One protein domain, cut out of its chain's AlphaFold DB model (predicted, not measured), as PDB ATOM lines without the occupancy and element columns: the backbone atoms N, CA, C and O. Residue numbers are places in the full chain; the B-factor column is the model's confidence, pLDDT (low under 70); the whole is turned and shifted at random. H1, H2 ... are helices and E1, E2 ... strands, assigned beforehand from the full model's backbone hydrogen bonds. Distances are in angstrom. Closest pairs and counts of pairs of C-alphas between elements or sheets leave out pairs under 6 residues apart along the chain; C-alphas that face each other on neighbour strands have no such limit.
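This is residues 134 to 211 of the 327 residues of an uncharacterized protein of Acidimicrobiaceae bacterium (UniProt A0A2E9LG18). A small, strongly twisted sheet of three strands has one helix, H1, over one face, in two layers, with long loops before and after the helix. The 78 printed residues hold H1, E1, E2 and E3 in that order; the sheet is an antiparallel meander, each strand the neighbour of the one before. The class is mixed, with 35 residues in named elements, under half; the whole is compact, radius of gyration of the C-alphas 11.6 A, spanning 26 by 24 by 22 A.

H1, residues 148 to 159, begins at C-alpha (-46.892, -30.912, 2.206) and is 15.6 A long. E1 is residues 183 to 189, 20.0 A; E2 192 to 199, 22.0 A; E3 204 to 211, 21.7 A, ending at C-alpha (-37.391, -26.589, 15.023).

H1 is on the sheet at a height of 9.0 A, along the strands; its closest C-alphas to E3 are Ala 148 and Cys 206, 4.3 A. In H1 every O i to N i+4 pair is within hydrogen-bond range. So are N 187 and O 194, 2.8 A, in hairpin E1 and E2, and N 195 and O 209, 2.8 A, in hairpin E2 and E3.

The C-alphas farthest apart, Gly 190 and Ser 201, are 32.0 A apart. The printed part has no cut; the link H1 to E1 is long, and residue 179 is under pLDDT 70.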
ATOM      1  N   ILE A 134     -39.424 -17.028  14.062       90.31
ATOM      2  CA  ILE A 134     -39.822 -16.801  15.454       90.31
ATOM      3  C   ILE A 134     -40.135 -18.153  16.083       90.31
ATOM      4  O   ILE A 134     -41.125 -18.776  15.713       90.31
ATOM      5  N   ILE A 135     -39.323 -18.615  17.036       90.00
ATOM      6  CA  ILE A 135     -39.552 -19.908  17.705       90.00
ATOM      7  C   ILE A 135     -40.927 -19.899  18.392       90.00
ATOM      8  O   ILE A 135     -41.224 -18.996  19.167       90.00
ATOM      9  N   GLY A 136     -41.771 -20.896  18.116       82.69
ATOM     10  CA  GLY A 136     -43.158 -20.923  18.613       82.69
ATOM     11  C   GLY A 136     -44.162 -20.168  17.740       82.69
ATOM     12  O   GLY A 136     -45.357 -20.224  18.010       82.69
ATOM     13  N   GLY A 137     -43.702 -19.483  16.693       86.19
ATOM     14  CA  GLY A 137     -44.542 -18.874  15.667       86.19
ATOM     15  C   GLY A 137     -44.780 -19.785  14.459       86.19
ATOM     16  O   GLY A 137     -44.190 -20.862  14.320       86.19
ATOM     17  N   GLN A 138     -45.640 -19.320  13.551       88.94
ATOM     18  CA  GLN A 138     -45.813 -19.936  12.237       88.94
ATOM     19  C   GLN A 138     -44.570 -19.688  11.380       88.94
ATOM     20  O   GLN A 138     -44.172 -18.540  11.176       88.94
ATOM     21  N   LEU A 139     -43.991 -20.754  10.834       90.31
ATOM     22  CA  LEU A 139     -42.909 -20.643   9.864       90.31
ATOM     23  C   LEU A 139     -43.513 -20.324   8.495       90.31
ATOM     24  O   LEU A 139     -44.373 -21.058   8.020       90.31
ATOM     25  N   CYS A 140     -43.109 -19.217   7.875       89.44
ATOM     26  CA  CYS A 140     -43.597 -18.807   6.551       89.44
ATOM     27  C   CYS A 140     -45.122 -18.665   6.402       89.44
ATOM     28  O   CYS A 140     -45.655 -18.796   5.304       89.44
ATOM     29  N   GLY A 141     -45.840 -18.395   7.500       87.75
ATOM     30  CA  GLY A 141     -47.306 -18.326   7.486       87.75
ATOM     31  C   GLY A 141     -47.988 -19.673   7.216       87.75
ATOM     32  O   GLY A 141     -49.174 -19.703   6.897       87.75
ATOM     33  N   ILE A 142     -47.249 -20.779   7.332       90.81
ATOM     34  CA  ILE A 142     -47.761 -22.133   7.130       90.81
ATOM     35  C   ILE A 142     -48.599 -22.531   8.343       90.81
ATOM     36  O   ILE A 142     -48.198 -22.348   9.497       90.81
ATOM     37  N   ASN A 143     -49.780 -23.085   8.075       88.00
ATOM     38  CA  ASN A 143     -50.666 -23.587   9.113       88.00
ATOM     39  C   ASN A 143     -50.270 -25.003   9.543       88.00
ATOM     40  O   ASN A 143     -49.678 -25.773   8.787       88.00
ATOM     41  N   ALA A 144     -50.651 -25.382  10.762       83.38
ATOM     42  CA  ALA A 144     -50.540 -26.770  11.185       83.38
ATOM     43  C   ALA A 144     -51.356 -27.675  10.245       83.38
ATOM     44  O   ALA A 144     -52.500 -27.356   9.917       83.38
ATOM     45  N   LEU A 145     -50.786 -28.819   9.850       87.19
ATOM     46  CA  LEU A 145     -51.424 -29.807   8.969       87.19
ATOM     47  C   LEU A 145     -51.725 -29.300   7.542       87.19
ATOM     48  O   LEU A 145     -52.531 -29.918   6.826       87.19
ATOM     49  N   GLU A 146     -51.073 -28.208   7.127       92.00
ATOM     50  CA  GLU A 146     -51.056 -27.743   5.737       92.00
ATOM     51  C   GLU A 146     -50.524 -28.846   4.820       92.00
ATOM     52  O   GLU A 146     -49.700 -29.667   5.234       92.00
ATOM     53  N   ASP A 147     -51.023 -28.890   3.589       93.62
ATOM     54  CA  ASP A 147     -50.561 -29.853   2.594       93.62
ATOM     55  C   ASP A 147     -49.041 -29.746   2.369       93.62
ATOM     56  O   ASP A 147     -48.494 -28.642   2.328       93.62
ATOM     57  N   ALA A 148     -48.352 -30.887   2.271       94.19
ATOM     58  CA  ALA A 148     -46.892 -30.912   2.206       94.19
ATOM     59  C   ALA A 148     -46.331 -30.186   0.975       94.19
ATOM     60  O   ALA A 148     -45.319 -29.502   1.103       94.19
ATOM     61  N   GLU A 149     -46.988 -30.281  -0.185       93.25
ATOM     62  CA  GLU A 149     -46.524 -29.626  -1.413       93.25
ATOM     63  C   GLU A 149     -46.666 -28.102  -1.299       93.25
ATOM     64  O   GLU A 149     -45.733 -27.352  -1.593       93.25
ATOM     65  N   VAL A 150     -47.804 -27.643  -0.768       94.50
ATOM     66  CA  VAL A 150     -48.075 -26.219  -0.514       94.50
ATOM     67  C   VAL A 150     -47.103 -25.647   0.521       94.50
ATOM     68  O   VAL A 150     -46.535 -24.572   0.322       94.50
ATOM     69  N   ALA A 151     -46.881 -26.371   1.620       94.81
ATOM     70  CA  ALA A 151     -45.955 -25.966   2.667       94.81
ATOM     71  C   ALA A 151     -44.502 -25.932   2.163       94.81
ATOM     72  O   ALA A 151     -43.807 -24.952   2.420       94.81
ATOM     73  N   LEU A 152     -44.051 -26.938   1.405       95.00
ATOM     74  CA  LEU A 152     -42.700 -26.967   0.838       95.00
ATOM     75  C   LEU A 152     -42.463 -25.789  -0.114       95.00
ATOM     76  O   LEU A 152     -41.446 -25.110   0.005       95.00
ATOM     77  N   GLN A 153     -43.429 -25.476  -0.981       93.44
ATOM     78  CA  GLN A 153     -43.338 -24.315  -1.865       93.44
ATOM     79  C   GLN A 153     -43.226 -22.999  -1.077       93.44
ATOM     80  O   GLN A 153     -42.402 -22.145  -1.409       93.44
ATOM     81  N   ALA A 154     -44.030 -22.827  -0.022       92.75
ATOM     82  CA  ALA A 154     -43.967 -21.640   0.831       92.75
ATOM     83  C   ALA A 154     -42.615 -21.519   1.558       92.75
ATOM     84  O   ALA A 154     -42.059 -20.423   1.638       92.75
ATOM     85  N   LEU A 155     -42.061 -22.638   2.038       93.25
ATOM     86  CA  LEU A 155     -40.729 -22.682   2.645       93.25
ATOM     87  C   LEU A 155     -39.643 -22.327   1.635       93.25
ATOM     88  O   LEU A 155     -38.784 -21.517   1.959       93.25
ATOM     89  N   GLN A 156     -39.704 -22.849   0.409       91.44
ATOM     90  CA  GLN A 156     -38.698 -22.553  -0.613       91.44
ATOM     91  C   GLN A 156     -38.674 -21.074  -1.007       91.44
ATOM     92  O   GLN A 156     -37.614 -20.457  -1.096       91.44
ATOM     93  N   LEU A 157     -39.848 -20.457  -1.155       88.38
ATOM     94  CA  LEU A 157     -39.961 -19.015  -1.407       88.38
ATOM     95  C   LEU A 157     -39.450 -18.162  -0.231       88.38
ATOM     96  O   LEU A 157     -38.990 -17.028  -0.411       88.38
ATOM     97  N   GLY A 158     -39.578 -18.702   0.979       87.69
ATOM     98  CA  GLY A 158     -39.356 -18.007   2.235       87.69
ATOM     99  C   GLY A 158     -37.965 -18.141   2.848       87.69
ATOM    100  O   GLY A 158     -37.484 -17.184   3.456       87.69
ATOM    101  N   LEU A 159     -37.339 -19.308   2.684       87.12
ATOM    102  CA  LEU A 159     -36.049 -19.717   3.254       87.12
ATOM    103  C   LEU A 159     -34.994 -20.057   2.184       87.12
ATOM    104  O   LEU A 159     -33.821 -20.187   2.524       87.12
ATOM    105  N   GLY A 160     -35.382 -20.143   0.907       85.44
ATOM    106  CA  GLY A 160     -34.526 -20.610  -0.187       85.44
ATOM    107  C   GLY A 160     -34.640 -22.119  -0.376       85.44
ATOM    108  O   GLY A 160     -35.524 -22.755   0.191       85.44
ATOM    109  N   ASP A 161     -33.753 -22.717  -1.162       88.31
ATOM    110  CA  ASP A 161     -33.760 -24.170  -1.344       88.31
ATOM    111  C   ASP A 161     -33.313 -24.907  -0.070       88.31
ATOM    112  O   ASP A 161     -32.432 -24.407   0.636       88.31
ATOM    113  N   PRO A 162     -33.914 -26.073   0.247       92.12
ATOM    114  CA  PRO A 162     -33.430 -26.914   1.333       92.12
ATOM    115  C   PRO A 162     -32.065 -27.513   0.996       92.12
ATOM    116  O   PRO A 162     -31.674 -27.600  -0.172       92.12
ATOM    117  N   ASP A 163     -31.383 -28.004   2.026       89.44
ATOM    118  CA  ASP A 163     -30.116 -28.725   1.890       89.44
ATOM    119  C   ASP A 163     -30.288 -29.960   0.981       89.44
ATOM    120  O   ASP A 163     -29.428 -30.258   0.150       89.44
ATOM    121  N   GLU A 164     -31.434 -30.639   1.100       90.88
ATOM    122  CA  GLU A 164     -31.851 -31.765   0.265       90.88
ATOM    123  C   GLU A 164     -33.372 -31.735   0.049       90.88
ATOM    124  O   GLU A 164     -34.143 -31.454   0.971       90.88
ATOM    125  N   LEU A 165     -33.818 -32.007  -1.181       90.56
ATOM    126  CA  LEU A 165     -35.244 -32.071  -1.501       90.56
ATOM    127  C   LEU A 165     -35.851 -33.381  -0.975       90.56
ATOM    128  O   LEU A 165     -35.271 -34.441  -1.204       90.56
ATOM    129  N   PRO A 166     -37.030 -33.344  -0.328       92.38
ATOM    130  CA  PRO A 166     -37.670 -34.559   0.161       92.38
ATOM    131  C   PRO A 166     -38.197 -35.427  -0.988       92.38
ATOM    132  O   PRO A 166     -38.918 -34.934  -1.858       92.38
ATOM    133  N   ASP A 167     -37.945 -36.738  -0.927       90.00
ATOM    134  CA  ASP A 167     -38.721 -37.733  -1.672       90.00
ATOM    135  C   ASP A 167     -39.756 -38.382  -0.752       90.00
ATOM    136  O   ASP A 167     -39.490 -39.294   0.030       90.00
ATOM    137  N   PHE A 168     -40.986 -37.901  -0.869       87.50
ATOM    138  CA  PHE A 168     -42.119 -38.384  -0.096       87.50
ATOM    139  C   PHE A 168     -42.539 -39.830  -0.409       87.50
ATOM    140  O   PHE A 168     -43.305 -40.417   0.365       87.50
ATOM    141  N   ASN A 169     -42.081 -40.396  -1.530       88.06
ATOM    142  CA  ASN A 169     -42.394 -41.764  -1.943       88.06
ATOM    143  C   ASN A 169     -41.306 -42.769  -1.546       88.06
ATOM    144  O   ASN A 169     -41.562 -43.973  -1.596       88.06
ATOM    145  N   ASP A 170     -40.120 -42.305  -1.153       89.69
ATOM    146  CA  ASP A 170     -39.058 -43.179  -0.668       89.69
ATOM    147  C   ASP A 170     -39.315 -43.574   0.790       89.69
ATOM    148  O   ASP A 170     -39.238 -42.765   1.713       89.69
ATOM    149  N   GLU A 171     -39.594 -44.858   1.013       85.50
ATOM    150  CA  GLU A 171     -39.838 -45.412   2.347       85.50
ATOM    151  C   GLU A 171     -38.624 -45.265   3.284       85.50
ATOM    152  O   GLU A 171     -38.806 -45.221   4.500       85.50
ATOM    153  N   ASN A 172     -37.401 -45.142   2.748       87.75
ATOM    154  CA  ASN A 172     -36.184 -44.992   3.556       87.75
ATOM    155  C   ASN A 172     -35.980 -43.569   4.086       87.75
ATOM    156  O   ASN A 172     -35.236 -43.381   5.048       87.75
ATOM    157  N   SER A 173     -36.659 -42.581   3.498       87.62
ATOM    158  CA  SER A 173     -36.608 -41.183   3.935       87.62
ATOM    159  C   SER A 173     -37.420 -40.931   5.217       87.62
ATOM    160  O   SER A 173     -37.314 -39.870   5.835       87.62
ATOM    161  N   TRP A 174     -38.225 -41.906   5.658       90.25
ATOM    162  CA  TRP A 174     -39.058 -41.793   6.851       90.25
ATOM    163  C   TRP A 174     -38.300 -42.195   8.116       90.25
ATOM    164  O   TRP A 174     -37.832 -43.321   8.277       90.25
ATOM    165  N   THR A 175     -38.265 -41.278   9.074       89.81
ATOM    166  CA  THR A 175     -37.688 -41.470  10.406       89.81
ATOM    167  C   THR A 175     -38.762 -41.339  11.476       89.81
ATOM    168  O   THR A 175     -39.926 -41.062  11.190       89.81
ATOM    169  N   ARG A 176     -38.402 -41.589  12.735       85.75
ATOM    170  CA  ARG A 176     -39.321 -41.431  13.860       85.75
ATOM    171  C   ARG A 176     -39.080 -40.081  14.523       85.75
ATOM    172  O   ARG A 176     -37.985 -39.857  15.024       85.75
ATOM    173  N   SER A 177     -40.105 -39.231  14.570       79.31
ATOM    174  CA  SER A 177     -40.041 -37.943  15.270       79.31
ATOM    175  C   SER A 177     -39.697 -38.179  16.739       79.31
ATOM    176  O   SER A 177     -40.372 -38.961  17.418       79.31
ATOM    177  N   GLU A 178     -38.666 -37.505  17.244       71.19
ATOM    178  CA  GLU A 178     -38.267 -37.617  18.652       71.19
ATOM    179  C   GLU A 178     -39.349 -37.073  19.592       71.19
ATOM    180  O   GLU A 178     -39.525 -37.574  20.703       71.19
ATOM    181  N   ALA A 179     -40.114 -36.079  19.128       65.31
ATOM    182  CA  ALA A 179     -41.155 -35.431  19.913       65.31
ATOM    183  C   ALA A 179     -42.460 -36.243  19.962       65.31
ATOM    184  O   ALA A 179     -43.075 -36.369  21.021       65.31
ATOM    185  N   SER A 180     -42.907 -36.781  18.821       70.12
ATOM    186  CA  SER A 180     -44.227 -37.430  18.709       70.12
ATOM    187  C   SER A 180     -44.173 -38.956  18.606       70.12
ATOM    188  O   SER A 180     -45.165 -39.633  18.878       70.12
ATOM    189  N   GLY A 181     -43.035 -39.526  18.206       78.25
ATOM    190  CA  GLY A 181     -42.921 -40.943  17.870       78.25
ATOM    191  C   GLY A 181     -43.615 -41.337  16.557       78.25
ATOM    192  O   GLY A 181     -43.639 -42.531  16.228       78.25
ATOM    193  N   GLU A 182     -44.189 -40.380  15.822       83.31
ATOM    194  CA  GLU A 182     -44.810 -40.598  14.514       83.31
ATOM    195  C   GLU A 182     -43.746 -40.717  13.408       83.31
ATOM    196  O   GLU A 182     -42.654 -40.155  13.544       83.31
ATOM    197  N   PRO A 183     -44.038 -41.447  12.315       88.69
ATOM    198  CA  PRO A 183     -43.184 -41.443  11.138       88.69
ATOM    199  C   PRO A 183     -43.233 -40.066  10.458       88.69
ATOM    200  O   PRO A 183     -44.318 -39.574  10.126       88.69
ATOM    201  N   VAL A 184     -42.061 -39.467  10.244       91.56
ATOM    202  CA  VAL A 184     -41.876 -38.150   9.625       91.56
ATOM    203  C   VAL A 184     -40.715 -38.151   8.629       91.56
ATOM    204  O   VAL A 184     -39.795 -38.957   8.739       91.56
ATOM    205  N   ILE A 185     -40.745 -37.218   7.684       93.88
ATOM    206  CA  ILE A 185     -39.604 -36.822   6.857       93.88
ATOM    207  C   ILE A 185     -39.131 -35.461   7.359       93.88
ATOM    208  O   ILE A 185     -39.939 -34.536   7.473       93.88
ATOM    209  N   SER A 186     -37.837 -35.341   7.642       92.31
ATOM    210  CA  SER A 186     -37.231 -34.101   8.122       92.31
ATOM    211  C   SER A 186     -36.438 -33.440   7.004       92.31
ATOM    212  O   SER A 186     -35.476 -34.015   6.503       92.31
ATOM    213  N   VAL A 187     -36.831 -32.226   6.632       94.88
ATOM    214  CA  VAL A 187     -36.175 -31.419   5.596       94.88
ATOM    215  C   VAL A 187     -35.381 -30.306   6.264       94.88
ATOM    216  O   VAL A 187     -35.892 -29.648   7.171       94.88
ATOM    217  N   MET A 188     -34.136 -30.104   5.836       93.31
ATOM    218  CA  MET A 188     -33.179 -29.206   6.489       93.31
ATOM    219  C   MET A 188     -32.940 -27.940   5.661       93.31
ATOM    220  O   MET A 188     -32.838 -28.000   4.441       93.31
ATOM    221  N   TRP A 189     -32.820 -26.809   6.350       92.44
ATOM    222  CA  TRP A 189     -32.269 -25.544   5.865       92.44
ATOM    223  C   TRP A 189     -31.163 -25.133   6.839       92.44
ATOM    224  O   TRP A 189     -31.379 -24.334   7.761       92.44
ATOM    225  N   GLY A 190     -29.991 -25.754   6.709       91.19
ATOM    226  CA  GLY A 190     -28.921 -25.666   7.692       91.19
ATOM    227  C   GLY A 190     -29.382 -26.115   9.084       91.19
ATOM    228  O   GLY A 190     -29.679 -27.281   9.331       91.19
ATOM    229  N   ALA A 191     -29.401 -25.183  10.036       92.25
ATOM    230  CA  ALA A 191     -29.789 -25.436  11.423       92.25
ATOM    231  C   ALA A 191     -31.304 -25.592  11.638       92.25
ATOM    232  O   ALA A 191     -31.715 -26.113  12.674       92.25
ATOM    233  N   LEU A 192     -32.128 -25.087  10.715       93.38
ATOM    234  CA  LEU A 192     -33.582 -25.195  10.796       93.38
ATOM    235  C   LEU A 192     -34.019 -26.499  10.144       93.38
ATOM    236  O   LEU A 192     -33.600 -26.798   9.031       93.38
ATOM    237  N   TYR A 193     -34.904 -27.235  10.802       92.56
ATOM    238  CA  TYR A 193     -35.520 -28.420  10.224       92.56
ATOM    239  C   TYR A 193     -37.041 -28.303  10.240       92.56
ATOM    240  O   TYR A 193     -37.627 -27.687  11.134       92.56
ATOM    241  N   VAL A 194     -37.679 -28.916   9.251       93.25
ATOM    242  CA  VAL A 194     -39.131 -29.018   9.124       93.25
ATOM    243  C   VAL A 194     -39.516 -30.485   9.040       93.25
ATOM    244  O   VAL A 194     -38.963 -31.223   8.233       93.25
ATOM    245  N   GLU A 195     -40.483 -30.898   9.854       92.25
ATOM    246  CA  GLU A 195     -41.045 -32.245   9.827       92.25
ATOM    247  C   GLU A 195     -42.341 -32.268   9.015       92.25
ATOM    248  O   GLU A 195     -43.297 -31.529   9.285       92.25
ATOM    249  N   PHE A 196     -42.394 -33.186   8.059       93.56
ATOM    250  CA  PHE A 196     -43.601 -33.577   7.349       93.56
ATOM    251  C   PHE A 196     -44.001 -34.978   7.775       93.56
ATOM    252  O   PHE A 196     -43.153 -35.831   8.004       93.56
ATOM    253  N   GLY A 197     -45.293 -35.257   7.858       91.25
ATOM    254  CA  GLY A 197     -45.761 -36.590   8.211       91.25
ATOM    255  C   GLY A 197     -47.137 -36.882   7.654       91.25
ATOM    256  O   GLY A 197     -47.747 -36.059   6.973       91.25
ATOM    257  N   ASN A 198     -47.655 -38.064   7.972       90.12
ATOM    258  CA  ASN A 198     -48.976 -38.461   7.505       90.12
ATOM    259  C   ASN A 198     -50.078 -37.747   8.302       90.12
ATOM    260  O   ASN A 198     -50.132 -37.807   9.534       90.12
ATOM    261  N   CYS A 199     -50.984 -37.092   7.585       85.25
ATOM    262  CA  CYS A 199     -52.249 -36.590   8.096       85.25
ATOM    263  C   CYS A 199     -53.357 -37.589   7.773       85.25
ATOM    264  O   CYS A 199     -53.511 -38.018   6.629       85.25
ATOM    265  N   TYR A 200     -54.160 -37.948   8.775       74.44
ATOM    266  CA  TYR A 200     -55.270 -38.875   8.592       74.44
ATOM    267  C   TYR A 200     -56.566 -38.102   8.324       74.44
ATOM    268  O   TYR A 200     -57.004 -37.310   9.152       74.44
ATOM    269  N   SER A 201     -57.194 -38.404   7.183       71.06
ATOM    270  CA  SER A 201     -58.463 -37.847   6.681       71.06
ATOM    271  C   SER A 201     -58.382 -36.459   6.004       71.06
ATOM    272  O   SER A 201     -58.460 -35.431   6.677       71.06
ATOM    273  N   PRO A 202     -58.324 -36.411   4.654       75.69
ATOM    274  CA  PRO A 202     -57.880 -37.491   3.760       75.69
ATOM    275  C   PRO A 202     -56.419 -37.870   4.042       75.69
ATOM    276  O   PRO A 202     -55.674 -37.049   4.574       75.69
ATOM    277  N   PHE A 203     -56.022 -39.106   3.713       82.38
ATOM    278  CA  PHE A 203     -54.619 -39.520   3.817       82.38
ATOM    279  C   PHE A 203     -53.776 -38.686   2.851       82.38
ATOM    280  O   PHE A 203     -53.939 -38.801   1.638       82.38
ATOM    281  N   ARG A 204     -52.929 -37.825   3.410       89.44
ATOM    282  CA  ARG A 204     -51.987 -36.968   2.686       89.44
ATOM    283  C   ARG A 204     -50.768 -36.707   3.559       89.44
ATOM    284  O   ARG A 204     -50.863 -36.817   4.784       89.44
ATOM    285  N   GLN A 205     -49.658 -36.314   2.948       91.81
ATOM    286  CA  GLN A 205     -48.544 -35.745   3.698       91.81
ATOM    287  C   GLN A 205     -48.855 -34.296   4.049       91.81
ATOM    288  O   GLN A 205     -49.513 -33.576   3.298       91.81
ATOM    289  N   CYS A 206     -48.414 -33.881   5.224       92.31
ATOM    290  CA  CYS A 206     -48.686 -32.555   5.732       92.31
ATOM    291  C   CYS A 206     -47.562 -32.064   6.631       92.31
ATOM    292  O   CYS A 206     -46.816 -32.854   7.216       92.31
ATOM    293  N   PHE A 207     -47.490 -30.748   6.772       91.81
ATOM    294  CA  PHE A 207     -46.616 -30.081   7.723       91.81
ATOM    295  C   PHE A 207     -46.992 -30.455   9.166       91.81
ATOM    296  O   PHE A 207     -48.142 -30.281   9.590       91.81
ATOM    297  N   LYS A 208     -46.020 -30.966   9.932       88.12
ATOM    298  CA  LYS A 208     -46.189 -31.369  11.339       88.12
ATOM    299  C   LYS A 208     -45.601 -30.350  12.302       88.12
ATOM    300  O   LYS A 208     -46.193 -30.088  13.347       88.12
ATOM    301  N   GLY A 209     -44.467 -29.763  11.945       88.94
ATOM    302  CA  GLY A 209     -43.792 -28.790  12.784       88.94
ATOM    303  C   GLY A 209     -42.403 -28.464  12.273       88.94
ATOM    304  O   GLY A 209     -41.985 -28.912  11.210       88.94
ATOM    305  N   TRP A 210     -41.694 -27.657  13.046       91.44
ATOM    306  CA  TRP A 210     -40.341 -27.235  12.734       91.44
ATOM    307  C   TRP A 210     -39.585 -26.932  14.021       91.44
ATOM    308  O   TRP A 210     -40.181 -26.685  15.076       91.44
ATOM    309  N   GLY A 211     -38.267 -26.931  13.922       91.31
ATOM    310  CA  GLY A 211     -37.391 -26.589  15.023       91.31
ATOM    311  C   GLY A 211     -36.018 -26.187  14.526       91.31
ATOM    312  O   GLY A 211     -35.769 -26.043  13.330       91.31
TER     313      GLY A 211